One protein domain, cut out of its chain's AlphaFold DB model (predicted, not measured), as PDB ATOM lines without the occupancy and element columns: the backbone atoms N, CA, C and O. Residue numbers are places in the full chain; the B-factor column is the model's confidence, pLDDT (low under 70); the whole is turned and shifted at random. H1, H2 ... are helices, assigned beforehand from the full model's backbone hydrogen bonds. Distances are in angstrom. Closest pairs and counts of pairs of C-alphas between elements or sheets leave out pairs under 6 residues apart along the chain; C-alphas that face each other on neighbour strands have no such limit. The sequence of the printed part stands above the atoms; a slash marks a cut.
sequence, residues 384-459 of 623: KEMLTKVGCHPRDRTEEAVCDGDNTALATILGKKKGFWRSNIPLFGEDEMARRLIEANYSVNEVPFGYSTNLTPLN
ATOM      1  N   LYS A 384     -33.015 -19.124  81.855       71.06
ATOM      2  CA  LYS A 384     -33.534 -20.482  81.640       71.06
ATOM      3  C   LYS A 384     -33.915 -21.163  82.962       71.06
ATOM      4  O   LYS A 384     -35.029 -21.658  83.081       71.06
ATOM      5  N   GLU A 385     -33.058 -21.116  83.987       74.12
ATOM      6  CA  GLU A 385     -33.393 -21.615  85.334       74.12
ATOM      7  C   GLU A 385     -34.556 -20.857  85.979       74.12
ATOM      8  O   GLU A 385     -35.408 -21.485  86.606       74.12
ATOM      9  N   MET A 386     -34.611 -19.525  85.842       75.06
ATOM     10  CA  MET A 386     -35.713 -18.712  86.374       75.06
ATOM     11  C   MET A 386     -37.049 -19.132  85.749       75.06
ATOM     12  O   MET A 386     -38.006 -19.396  86.474       75.06
ATOM     13  N   LEU A 387     -37.097 -19.261  84.418       71.62
ATOM     14  CA  LEU A 387     -38.259 -19.758  83.677       71.62
ATOM     15  C   LEU A 387     -38.683 -21.154  84.145       71.62
ATOM     16  O   LEU A 387     -39.830 -21.327  84.570       71.62
ATOM     17  N   THR A 388     -37.757 -22.116  84.174       73.38
ATOM     18  CA  THR A 388     -38.033 -23.487  84.631       73.38
ATOM     19  C   THR A 388     -38.562 -23.502  86.070       73.38
ATOM     20  O   THR A 388     -39.549 -24.178  86.358       73.38
ATOM     21  N   LYS A 389     -37.982 -22.701  86.979       74.12
ATOM     22  CA  LYS A 389     -38.454 -22.560  88.372       74.12
ATOM     23  C   LYS A 389     -39.838 -21.918  88.470       74.12
ATOM     24  O   LYS A 389     -40.610 -22.273  89.365       74.12
ATOM     25  N   VAL A 390     -40.186 -20.984  87.583       69.81
ATOM     26  CA  VAL A 390     -41.537 -20.400  87.509       69.81
ATOM     27  C   VAL A 390     -42.554 -21.392  86.922       69.81
ATOM     28  O   VAL A 390     -43.717 -21.340  87.317       69.81
ATOM     29  N   GLY A 391     -42.107 -22.380  86.141       66.06
ATOM     30  CA  GLY A 391     -42.936 -23.428  85.521       66.06
ATOM     31  C   GLY A 391     -43.096 -23.260  84.007       66.06
ATOM     32  O   GLY A 391     -43.971 -23.870  83.393       66.06
ATOM     33  N   CYS A 392     -42.262 -22.416  83.406       69.25
ATOM     34  CA  CYS A 392     -42.327 -21.984  82.021       69.25
ATOM     35  C   CYS A 392     -41.143 -22.569  81.235       69.25
ATOM     36  O   CYS A 392     -40.029 -22.629  81.743       69.25
ATOM     37  N   HIS A 393     -41.374 -22.978  79.987       67.31
ATOM     38  CA  HIS A 393     -40.342 -23.512  79.093       67.31
ATOM     39  C   HIS A 393     -40.463 -22.828  77.724       67.31
ATOM     40  O   HIS A 393     -41.601 -22.722  77.253       67.31
ATOM     41  N   PRO A 394     -39.353 -22.395  77.090       67.31
ATOM     42  CA  PRO A 394     -39.382 -21.806  75.753       67.31
ATOM     43  C   PRO A 394     -39.885 -22.822  74.722       67.31
ATOM     44  O   PRO A 394     -39.585 -24.014  74.808       67.31
ATOM     45  N   ARG A 395     -40.681 -22.348  73.761       68.50
ATOM     46  CA  ARG A 395     -41.512 -23.183  72.873       68.50
ATOM     47  C   ARG A 395     -41.166 -23.062  71.405       68.50
ATOM     48  O   ARG A 395     -41.419 -23.985  70.635       68.50
ATOM     49  N   ASP A 396     -40.632 -21.916  71.009       72.81
ATOM     50  CA  ASP A 396     -40.188 -21.661  69.650       72.81
ATOM     51  C   ASP A 396     -38.759 -21.107  69.647       72.81
ATOM     52  O   ASP A 396     -38.228 -20.667  70.667       72.81
ATOM     53  N   ARG A 397     -38.126 -21.113  68.471       75.56
ATOM     54  CA  ARG A 397     -36.747 -20.629  68.307       75.56
ATOM     55  C   ARG A 397     -36.583 -19.135  68.625       75.56
ATOM     56  O   ARG A 397     -35.458 -18.684  68.798       75.56
ATOM     57  N   THR A 398     -37.674 -18.364  68.669       74.75
ATOM     58  CA  THR A 398     -37.660 -16.951  69.076       74.75
ATOM     59  C   THR A 398     -37.521 -16.856  70.592       74.75
ATOM     60  O   THR A 398     -36.660 -16.132  71.078       74.75
ATOM     61  N   GLU A 399     -38.328 -17.615  71.337       74.44
ATOM     62  CA  GLU A 399     -38.239 -17.695  72.796       74.44
ATOM     63  C   GLU A 399     -36.913 -18.303  73.256       74.44
ATOM     64  O   GLU A 399     -36.302 -17.774  74.178       74.44
ATOM     65  N   GLU A 400     -36.435 -19.358  72.594       76.00
ATOM     66  CA  GLU A 400     -35.144 -19.987  72.898       76.00
ATOM     67  C   GLU A 400     -33.976 -19.003  72.712       76.00
ATOM     68  O   GLU A 400     -33.200 -18.800  73.645       76.00
ATOM     69  N   ALA A 401     -33.922 -18.287  71.578       78.38
ATOM     70  CA  ALA A 401     -32.917 -17.248  71.338       78.38
ATOM     71  C   ALA A 401     -32.967 -16.117  72.383       78.38
ATOM     72  O   ALA A 401     -31.923 -15.633  72.814       78.38
ATOM     73  N   VAL A 402     -34.162 -15.713  72.831       76.50
ATOM     74  CA  VAL A 402     -34.316 -14.675  73.867       76.50
ATOM     75  C   VAL A 402     -33.877 -15.175  75.250       76.50
ATOM     76  O   VAL A 402     -33.213 -14.433  75.973       76.50
ATOM     77  N   CYS A 403     -34.183 -16.428  75.601       74.38
ATOM     78  CA  CYS A 403     -33.760 -17.042  76.864       74.38
ATOM     79  C   CYS A 403     -32.239 -17.201  76.956       74.38
ATOM     80  O   CYS A 403     -31.657 -16.954  78.016       74.38
ATOM     81  N   ASP A 404     -31.613 -17.612  75.851       76.00
ATOM     82  CA  ASP A 404     -30.175 -17.883  75.770       76.00
ATOM     83  C   ASP A 404     -29.346 -16.604  75.490       76.00
ATOM     84  O   ASP A 404     -28.121 -16.628  75.592       76.00
ATOM     85  N   GLY A 405     -29.994 -15.464  75.206       76.81
ATOM     86  CA  GLY A 405     -29.339 -14.160  75.011       76.81
ATOM     87  C   GLY A 405     -28.872 -13.861  73.579       76.81
ATOM     88  O   GLY A 405     -28.206 -12.847  73.339       76.81
ATOM     89  N   ASP A 406     -29.203 -14.719  72.611       83.12
ATOM     90  CA  ASP A 406     -28.694 -14.635  71.242       83.12
ATOM     91  C   ASP A 406     -29.452 -13.598  70.400       83.12
ATOM     92  O   ASP A 406     -30.382 -13.874  69.631       83.12
ATOM     93  N   ASN A 407     -28.962 -12.368  70.508       81.00
ATOM     94  CA  ASN A 407     -29.371 -11.226  69.706       81.00
ATOM     95  C   ASN A 407     -29.235 -11.468  68.182       81.00
ATOM     96  O   ASN A 407     -29.994 -10.879  67.406       81.00
ATOM     97  N   THR A 408     -28.300 -12.316  67.735       83.75
ATOM     98  CA  THR A 408     -28.026 -12.565  66.307       83.75
ATOM     99  C   THR A 408     -28.998 -13.580  65.702       83.75
ATOM    100  O   THR A 408     -29.556 -13.341  64.622       83.75
ATOM    101  N   ALA A 409     -29.296 -14.662  66.427       83.38
ATOM    102  CA  ALA A 409     -30.357 -15.597  66.073       83.38
ATOM    103  C   ALA A 409     -31.720 -14.894  66.081       83.38
ATOM    104  O   ALA A 409     -32.475 -15.024  65.113       83.38
ATOM    105  N   LEU A 410     -32.003 -14.079  67.106       81.19
ATOM    106  CA  LEU A 410     -33.247 -13.313  67.198       81.19
ATOM    107  C   LEU A 410     -33.442 -12.391  65.984       81.19
ATOM    108  O   LEU A 410     -34.470 -12.478  65.312       81.19
ATOM    109  N   ALA A 411     -32.444 -11.568  65.640       81.12
ATOM    110  CA  ALA A 411     -32.504 -10.696  64.463       81.12
ATOM    111  C   ALA A 411     -32.738 -11.490  63.160       81.12
ATOM    112  O   ALA A 411     -33.565 -11.113  62.325       81.12
ATOM    113  N   THR A 412     -32.077 -12.644  63.019       83.88
ATOM    114  CA  THR A 412     -32.230 -13.539  61.861       83.88
ATOM    115  C   THR A 412     -33.640 -14.135  61.759       83.88
ATOM    116  O   THR A 412     -34.166 -14.300  60.656       83.88
ATOM    117  N   ILE A 413     -34.279 -14.452  62.889       80.19
ATOM    118  CA  ILE A 413     -35.655 -14.975  62.944       80.19
ATOM    119  C   ILE A 413     -36.667 -13.866  62.623       80.19
ATOM    120  O   ILE A 413     -37.563 -14.074  61.798       80.19
ATOM    121  N   LEU A 414     -36.498 -12.677  63.210       77.38
ATOM    122  CA  LEU A 414     -37.371 -11.519  62.989       77.38
ATOM    123  C   LEU A 414     -37.340 -11.033  61.531       77.38
ATOM    124  O   LEU A 414     -38.392 -10.706  60.974       77.38
ATOM    125  N   GLY A 415     -36.170 -11.067  60.883       73.69
ATOM    126  CA  GLY A 415     -36.021 -10.752  59.458       73.69
ATOM    127  C   GLY A 415     -36.708 -11.754  58.516       73.69
ATOM    128  O   GLY A 415     -37.158 -11.367  57.437       73.69
ATOM    129  N   LYS A 416     -36.838 -13.026  58.927       73.25
ATOM    130  CA  LYS A 416     -37.482 -14.097  58.139       73.25
ATOM    131  C   LYS A 416     -39.003 -14.159  58.330       73.25
ATOM    132  O   LYS A 416     -39.722 -14.397  57.362       73.25
ATOM    133  N   LYS A 417     -39.518 -13.928  59.545       64.31
ATOM    134  CA  LYS A 417     -40.963 -13.974  59.863       64.31
ATOM    135  C   LYS A 417     -41.713 -12.717  59.374       64.31
ATOM    136  O   LYS A 417     -42.185 -11.929  60.196       64.31
ATOM    137  N   LYS A 418     -41.852 -12.498  58.060       54.03
ATOM    138  CA  LYS A 418     -42.737 -11.442  57.519       54.03
ATOM    139  C   LYS A 418     -44.192 -11.924  57.415       54.03
ATOM    140  O   LYS A 418     -44.511 -12.729  56.550       54.03
ATOM    141  N   GLY A 419     -45.078 -11.351  58.235       54.84
ATOM    142  CA  GLY A 419     -46.479 -11.128  57.848       54.84
ATOM    143  C   GLY A 419     -47.593 -11.947  58.511       54.84
ATOM    144  O   GLY A 419     -48.741 -11.549  58.350       54.84
ATOM    145  N   PHE A 420     -47.332 -13.030  59.255       48.81
ATOM    146  CA  PHE A 420     -48.424 -13.810  59.870       48.81
ATOM    147  C   PHE A 420     -48.032 -14.421  61.228       48.81
ATOM    148  O   PHE A 420     -46.981 -15.049  61.342       48.81
ATOM    149  N   TRP A 421     -48.880 -14.196  62.242       46.91
ATOM    150  CA  TRP A 421     -48.760 -14.625  63.651       46.91
ATOM    151  C   TRP A 421     -47.446 -14.251  64.377       46.91
ATOM    152  O   TRP A 421     -46.568 -15.084  64.603       46.91
ATOM    153  N   ARG A 422     -47.339 -12.991  64.826       54.84
ATOM    154  CA  ARG A 422     -46.350 -12.528  65.828       54.84
ATOM    155  C   ARG A 422     -47.042 -12.340  67.185       54.84
ATOM    156  O   ARG A 422     -47.269 -11.219  67.615       54.84
ATOM    157  N   SER A 423     -47.469 -13.440  67.804       53.91
ATOM    158  CA  SER A 423     -48.504 -13.386  68.846       53.91
ATOM    159  C   SER A 423     -48.055 -12.898  70.229       53.91
ATOM    160  O   SER A 423     -48.870 -12.303  70.910       53.91
ATOM    161  N   ASN A 424     -46.816 -13.117  70.690       57.34
ATOM    162  CA  ASN A 424     -46.439 -12.779  72.078       57.34
ATOM    163  C   ASN A 424     -44.958 -12.426  72.250       57.34
ATOM    164  O   ASN A 424     -44.108 -13.082  71.647       57.34
ATOM    165  N   ILE A 425     -44.648 -11.433  73.095       54.19
ATOM    166  CA  ILE A 425     -43.270 -11.126  73.521       54.19
ATOM    167  C   ILE A 425     -42.732 -12.275  74.403       54.19
ATOM    168  O   ILE A 425     -43.336 -12.573  75.436       54.19
ATOM    169  N   PRO A 426     -41.592 -12.901  74.047       59.75
ATOM    170  CA  PRO A 426     -40.894 -13.863  74.898       59.75
ATOM    171  C   PRO A 426     -40.568 -13.331  76.300       59.75
ATOM    172  O   PRO A 426     -40.051 -12.229  76.469       59.75
ATOM    173  N   LEU A 427     -40.832 -14.157  77.313       58.78
ATOM    174  CA  LEU A 427     -41.034 -13.716  78.699       58.78
ATOM    175  C   LEU A 427     -39.800 -13.247  79.491       58.78
ATOM    176  O   LEU A 427     -39.973 -12.660  80.555       58.78
ATOM    177  N   PHE A 428     -38.576 -13.505  79.022       58.31
ATOM    178  CA  PHE A 428     -37.339 -13.126  79.725       58.31
ATOM    179  C   PHE A 428     -36.222 -12.754  78.746       58.31
ATOM    180  O   PHE A 428     -35.322 -13.549  78.486       58.31
ATOM    181  N   GLY A 429     -36.270 -11.530  78.222       60.06
ATOM    182  CA  GLY A 429     -35.186 -10.954  77.427       60.06
ATOM    183  C   GLY A 429     -34.277 -10.012  78.212       60.06
ATOM    184  O   GLY A 429     -34.521  -9.671  79.367       60.06
ATOM    185  N   GLU A 430     -33.229  -9.558  77.538       69.31
ATOM    186  CA  GLU A 430     -32.554  -8.302  77.864       69.31
ATOM    187  C   GLU A 430     -33.360  -7.138  77.295       69.31
ATOM    188  O   GLU A 430     -34.065  -7.306  76.297       69.31
ATOM    189  N   ASP A 431     -33.232  -5.959  77.907       75.75
ATOM    190  CA  ASP A 431     -33.979  -4.747  77.543       75.75
ATOM    191  C   ASP A 431     -33.922  -4.463  76.028       75.75
ATOM    192  O   ASP A 431     -34.908  -4.078  75.403       75.75
ATOM    193  N   GLU A 432     -32.767  -4.727  75.414       78.19
ATOM    194  CA  GLU A 432     -32.511  -4.525  73.989       78.19
ATOM    195  C   GLU A 432     -33.172  -5.582  73.079       78.19
ATOM    196  O   GLU A 432     -33.616  -5.265  71.975       78.19
ATOM    197  N   MET A 433     -33.313  -6.831  73.535       77.88
ATOM    198  CA  MET A 433     -34.085  -7.839  72.798       77.88
ATOM    199  C   MET A 433     -35.582  -7.536  72.869       77.88
ATOM    200  O   MET A 433     -36.273  -7.646  71.856       77.88
ATOM    201  N   ALA A 434     -36.074  -7.092  74.030       80.50
ATOM    202  CA  ALA A 434     -37.459  -6.655  74.190       80.50
ATOM    203  C   ALA A 434     -37.792  -5.453  73.290       80.50
ATOM    204  O   ALA A 434     -38.826  -5.477  72.626       80.50
ATOM    205  N   ARG A 435     -36.892  -4.463  73.161       82.94
ATOM    206  CA  ARG A 435     -37.034  -3.372  72.175       82.94
ATOM    207  C   ARG A 435     -37.232  -3.897  70.756       82.94
ATOM    208  O   ARG A 435     -38.226  -3.557  70.128       82.94
ATOM    209  N   ARG A 436     -36.354  -4.785  70.277       81.06
ATOM    210  CA  ARG A 436     -36.438  -5.336  68.908       81.06
ATOM    211  C   ARG A 436     -37.689  -6.178  68.662       81.06
ATOM    212  O   ARG A 436     -38.166  -6.250  67.533       81.06
ATOM    213  N   LEU A 437     -38.231  -6.810  69.700       80.12
ATOM    214  CA  LEU A 437     -39.521  -7.501  69.638       80.12
ATOM    215  C   LEU A 437     -40.681  -6.501  69.513       80.12
ATOM    216  O   LEU A 437     -41.546  -6.679  68.657       80.12
ATOM    217  N   ILE A 438     -40.669  -5.418  70.292       81.31
ATOM    218  CA  ILE A 438     -41.678  -4.349  70.221       81.31
ATOM    219  C   ILE A 438     -41.622  -3.630  68.859       81.31
ATOM    220  O   ILE A 438     -42.651  -3.481  68.205       81.31
ATOM    221  N   GLU A 439     -40.428  -3.282  68.368       82.31
ATOM    222  CA  GLU A 439     -40.194  -2.753  67.009       82.31
ATOM    223  C   GLU A 439     -40.668  -3.718  65.909       82.31
ATOM    224  O   GLU A 439     -41.062  -3.306  64.819       82.31
ATOM    225  N   ALA A 440     -40.669  -5.020  66.196       78.56
ATOM    226  CA  ALA A 440     -41.219  -6.056  65.338       78.56
ATOM    227  C   ALA A 440     -42.746  -6.253  65.508       78.56
ATOM    228  O   ALA A 440     -43.262  -7.292  65.088       78.56
ATOM    229  N   ASN A 441     -43.486  -5.279  66.052       76.12
ATOM    230  CA  ASN A 441     -44.939  -5.334  66.273       76.12
ATOM    231  C   ASN A 441     -45.403  -6.558  67.095       76.12
ATOM    232  O   ASN A 441     -46.478  -7.104  66.842       76.12
ATOM    233  N   TYR A 442     -44.607  -7.015  68.064       78.44
ATOM    234  CA  TYR A 442     -45.091  -7.989  69.045       78.44
ATOM    235  C   TYR A 442     -45.937  -7.300  70.123       78.44
ATOM    236  O   TYR A 442     -45.610  -6.209  70.587       78.44
ATOM    237  N   SER A 443     -47.023  -7.957  70.530       79.56
ATOM    238  CA  SER A 443     -47.974  -7.420  71.504       79.56
ATOM    239  C   SER A 443     -47.416  -7.424  72.930       79.56
ATOM    240  O   SER A 443     -46.877  -8.427  73.398       79.56
ATOM    241  N   VAL A 444     -47.555  -6.288  73.619       82.69
ATOM    242  CA  VAL A 444     -47.003  -6.044  74.966       82.69
ATOM    243  C   VAL A 444     -47.916  -6.566  76.083       82.69
ATOM    244  O   VAL A 444     -47.427  -6.979  77.133       82.69
ATOM    245  N   ASN A 445     -49.233  -6.557  75.852       82.50
ATOM    246  CA  ASN A 445     -50.257  -6.897  76.848       82.50
ATOM    247  C   ASN A 445     -50.851  -8.305  76.669       82.50
ATOM    248  O   ASN A 445     -51.635  -8.742  77.508       82.50
ATOM    249  N   GLU A 446     -50.513  -9.017  75.591       78.12
ATOM    250  CA  GLU A 446     -51.007 -10.381  75.388       78.12
ATOM    251  C   GLU A 446     -50.333 -11.376  76.342       78.12
ATOM    252  O   GLU A 446     -49.140 -11.298  76.647       78.12
ATOM    253  N   VAL A 447     -51.142 -12.310  76.842       71.44
ATOM    254  CA  VAL A 447     -50.692 -13.417  77.684       71.44
ATOM    255  C   VAL A 447     -50.066 -14.491  76.785       71.44
ATOM    256  O   VAL A 447     -50.763 -15.016  75.910       71.44
ATOM    257  N   PRO A 448     -48.799 -14.889  77.017       66.31
ATOM    258  CA  PRO A 448     -48.111 -15.882  76.202       66.31
ATOM    259  C   PRO A 448     -48.871 -17.198  76.061       66.31
ATOM    260  O   PRO A 448     -49.054 -17.961  77.013       66.31
ATOM    261  N   PHE A 449     -49.318 -17.466  74.833       56.16
ATOM    262  CA  PHE A 449     -50.246 -18.555  74.563       56.16
ATOM    263  C   PHE A 449     -49.672 -19.936  74.919       56.16
ATOM    264  O   PHE A 449     -48.596 -20.345  74.477       56.16
ATOM    265  N   GLY A 450     -50.463 -20.693  75.678       56.00
ATOM    266  CA  GLY A 450     -50.230 -22.101  75.977       56.00
ATOM    267  C   GLY A 450     -49.304 -22.378  77.162       56.00
ATOM    268  O   GLY A 450     -49.181 -23.547  77.539       56.00
ATOM    269  N   TYR A 451     -48.656 -21.368  77.757       62.88
ATOM    270  CA  TYR A 451     -48.054 -21.522  79.084       62.88
ATOM    271  C   TYR A 451     -49.138 -21.892  80.107       62.88
ATOM    272  O   TYR A 451     -50.302 -21.536  79.955       62.88
ATOM    273  N   SER A 452     -48.763 -22.591  81.178       61.19
ATOM    274  CA  SER A 452     -49.664 -22.946  82.288       61.19
ATOM    275  C   SER A 452     -50.026 -21.755  83.195       61.19
ATOM    276  O   SER A 452     -50.617 -21.939  84.257       61.19
ATOM    277  N   THR A 453     -49.649 -20.537  82.799       69.31
ATOM    278  CA  THR A 453     -49.743 -19.302  83.581       69.31
ATOM    279  C   THR A 453     -50.408 -18.203  82.761       69.31
ATOM    280  O   THR A 453     -49.912 -17.865  81.687       69.31
ATOM    281  N   ASN A 454     -51.445 -17.565  83.303       75.88
ATOM    282  CA  ASN A 454     -52.162 -16.468  82.639       75.88
ATOM    283  C   ASN A 454     -51.468 -15.096  82.816       75.88
ATOM    284  O   ASN A 454     -52.129 -14.073  82.947       75.88
ATOM    285  N   LEU A 455     -50.138 -15.081  82.915       81.69
ATOM    286  CA  LEU A 455     -49.356 -13.914  83.328       81.69
ATOM    287  C   LEU A 455     -48.821 -13.146  82.112       81.69
ATOM    288  O   LEU A 455     -48.251 -13.746  81.202       81.69
ATOM    289  N   THR A 456     -48.962 -11.821  82.118       86.19
ATOM    290  CA  THR A 456     -48.447 -10.936  81.056       86.19
ATOM    291  C   THR A 456     -46.923 -10.751  81.154       86.19
ATOM    292  O   THR A 456     -46.353 -10.951  82.234       86.19
ATOM    293  N   PRO A 457     -46.238 -10.274  80.094       85.62
ATOM    294  CA  PRO A 457     -44.830  -9.871  80.174       85.62
ATOM    295  C   PRO A 457     -44.533  -8.899  81.332       85.62
ATOM    296  O   PRO A 457     -43.482  -8.995  81.968       85.62
ATOM    297  N   LEU A 458     -45.484  -8.019  81.673       88.88
ATOM    298  CA  LEU A 458     -45.374  -7.093  82.801       88.88
ATOM    299  C   LEU A 458     -45.362  -7.822  84.158       88.88
ATOM    300  O   LEU A 458     -44.510  -7.518  84.996       88.88
ATOM    301  N   ASN A 459     -46.228  -8.825  84.364       88.75
ATOM    302  CA  ASN A 459     -46.203  -9.664  85.572       88.75
ATOM    303  C   ASN A 459     -44.835 -10.342  85.751       88.75
ATOM    304  O   ASN A 459     -44.319 -10.397  86.867       88.75
TER     305      ASN A 459
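Overview. This is residues 384 to 459 of the 623 residues of the protein "Mfs general substrate transporter" of Stemphylium lycopersici (UniProt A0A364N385). Three short helices, H3, H2 and H4, lie nearly aligned at the corners of a loose triangle, and H1 sits crosswise beyond one end of H2. The long stretch of residues 417 to 430 leaves H3 and comes back through the middle of the domain to H4, while residues 440 to 459 run along the side away from H3. The printed part has 76 residues, with four named helices in the order H1, H2, H3, H4 and no named strand; the class is all helix, though only 34 of the 76 residues are in named elements. The whole is compact, with a radius of gyration of the C-alphas of 11.6 A, and rounded, spanning 31 by 22 by 20 A.

Along the chain. The longest helix, H3, has residues 407 to 416 and measures 14.4 A from its first to its last C-alpha, beginning at C-alpha 407 (-29.371, -11.226, 69.706). H2 has residues 397 to 404 and measures 10.3 A. H4 has residues 431 to 439, measures 12.4 A and ends at C-alpha 439 (-40.194, -2.753, 67.009). H1 has residues 384 to 390, measures 9.9 A and begins at C-alpha 384 (-33.534, -20.482, 81.640).

Arrangement. H3 and H2 touch and form a helical hairpin, at a shallow tilt of 12 degrees, opposite ways; their closest C-alphas, of Leu 410 and Ala 401, are 5.7 A apart. H3 and H4 only just touch, with 3 pairs of C-alphas within 8 A, the closest those of Asn 407 and Met 433 at 6.6 A; they run the same way at a shallow tilt of 7 degrees. H2 and H4 are close but not clearly touching, with the closest C-alphas, of Val 402 and Met 433, 6.9 A apart. H1 and H2 are close but not clearly touching, about perpendicular at 83 degrees; their closest C-alphas, of Lys 384 and Cys 403, are 5.9 A apart. H1 is apart from H3 and H4. In H1, H2, H3 and H4 every O i to N i+4 pair is within hydrogen-bond range.

Size, cuts and confidence. The two C-alphas farthest apart, of Lys 389 and Gly 419, are 33.6 A apart. The printed part has no cut. The link from H3 to H4 is long, with 14 residues. The mean pLDDT of the printed part is 72.5; residues 390 to 395, 417 to 430 and 448 to 453 are under 70.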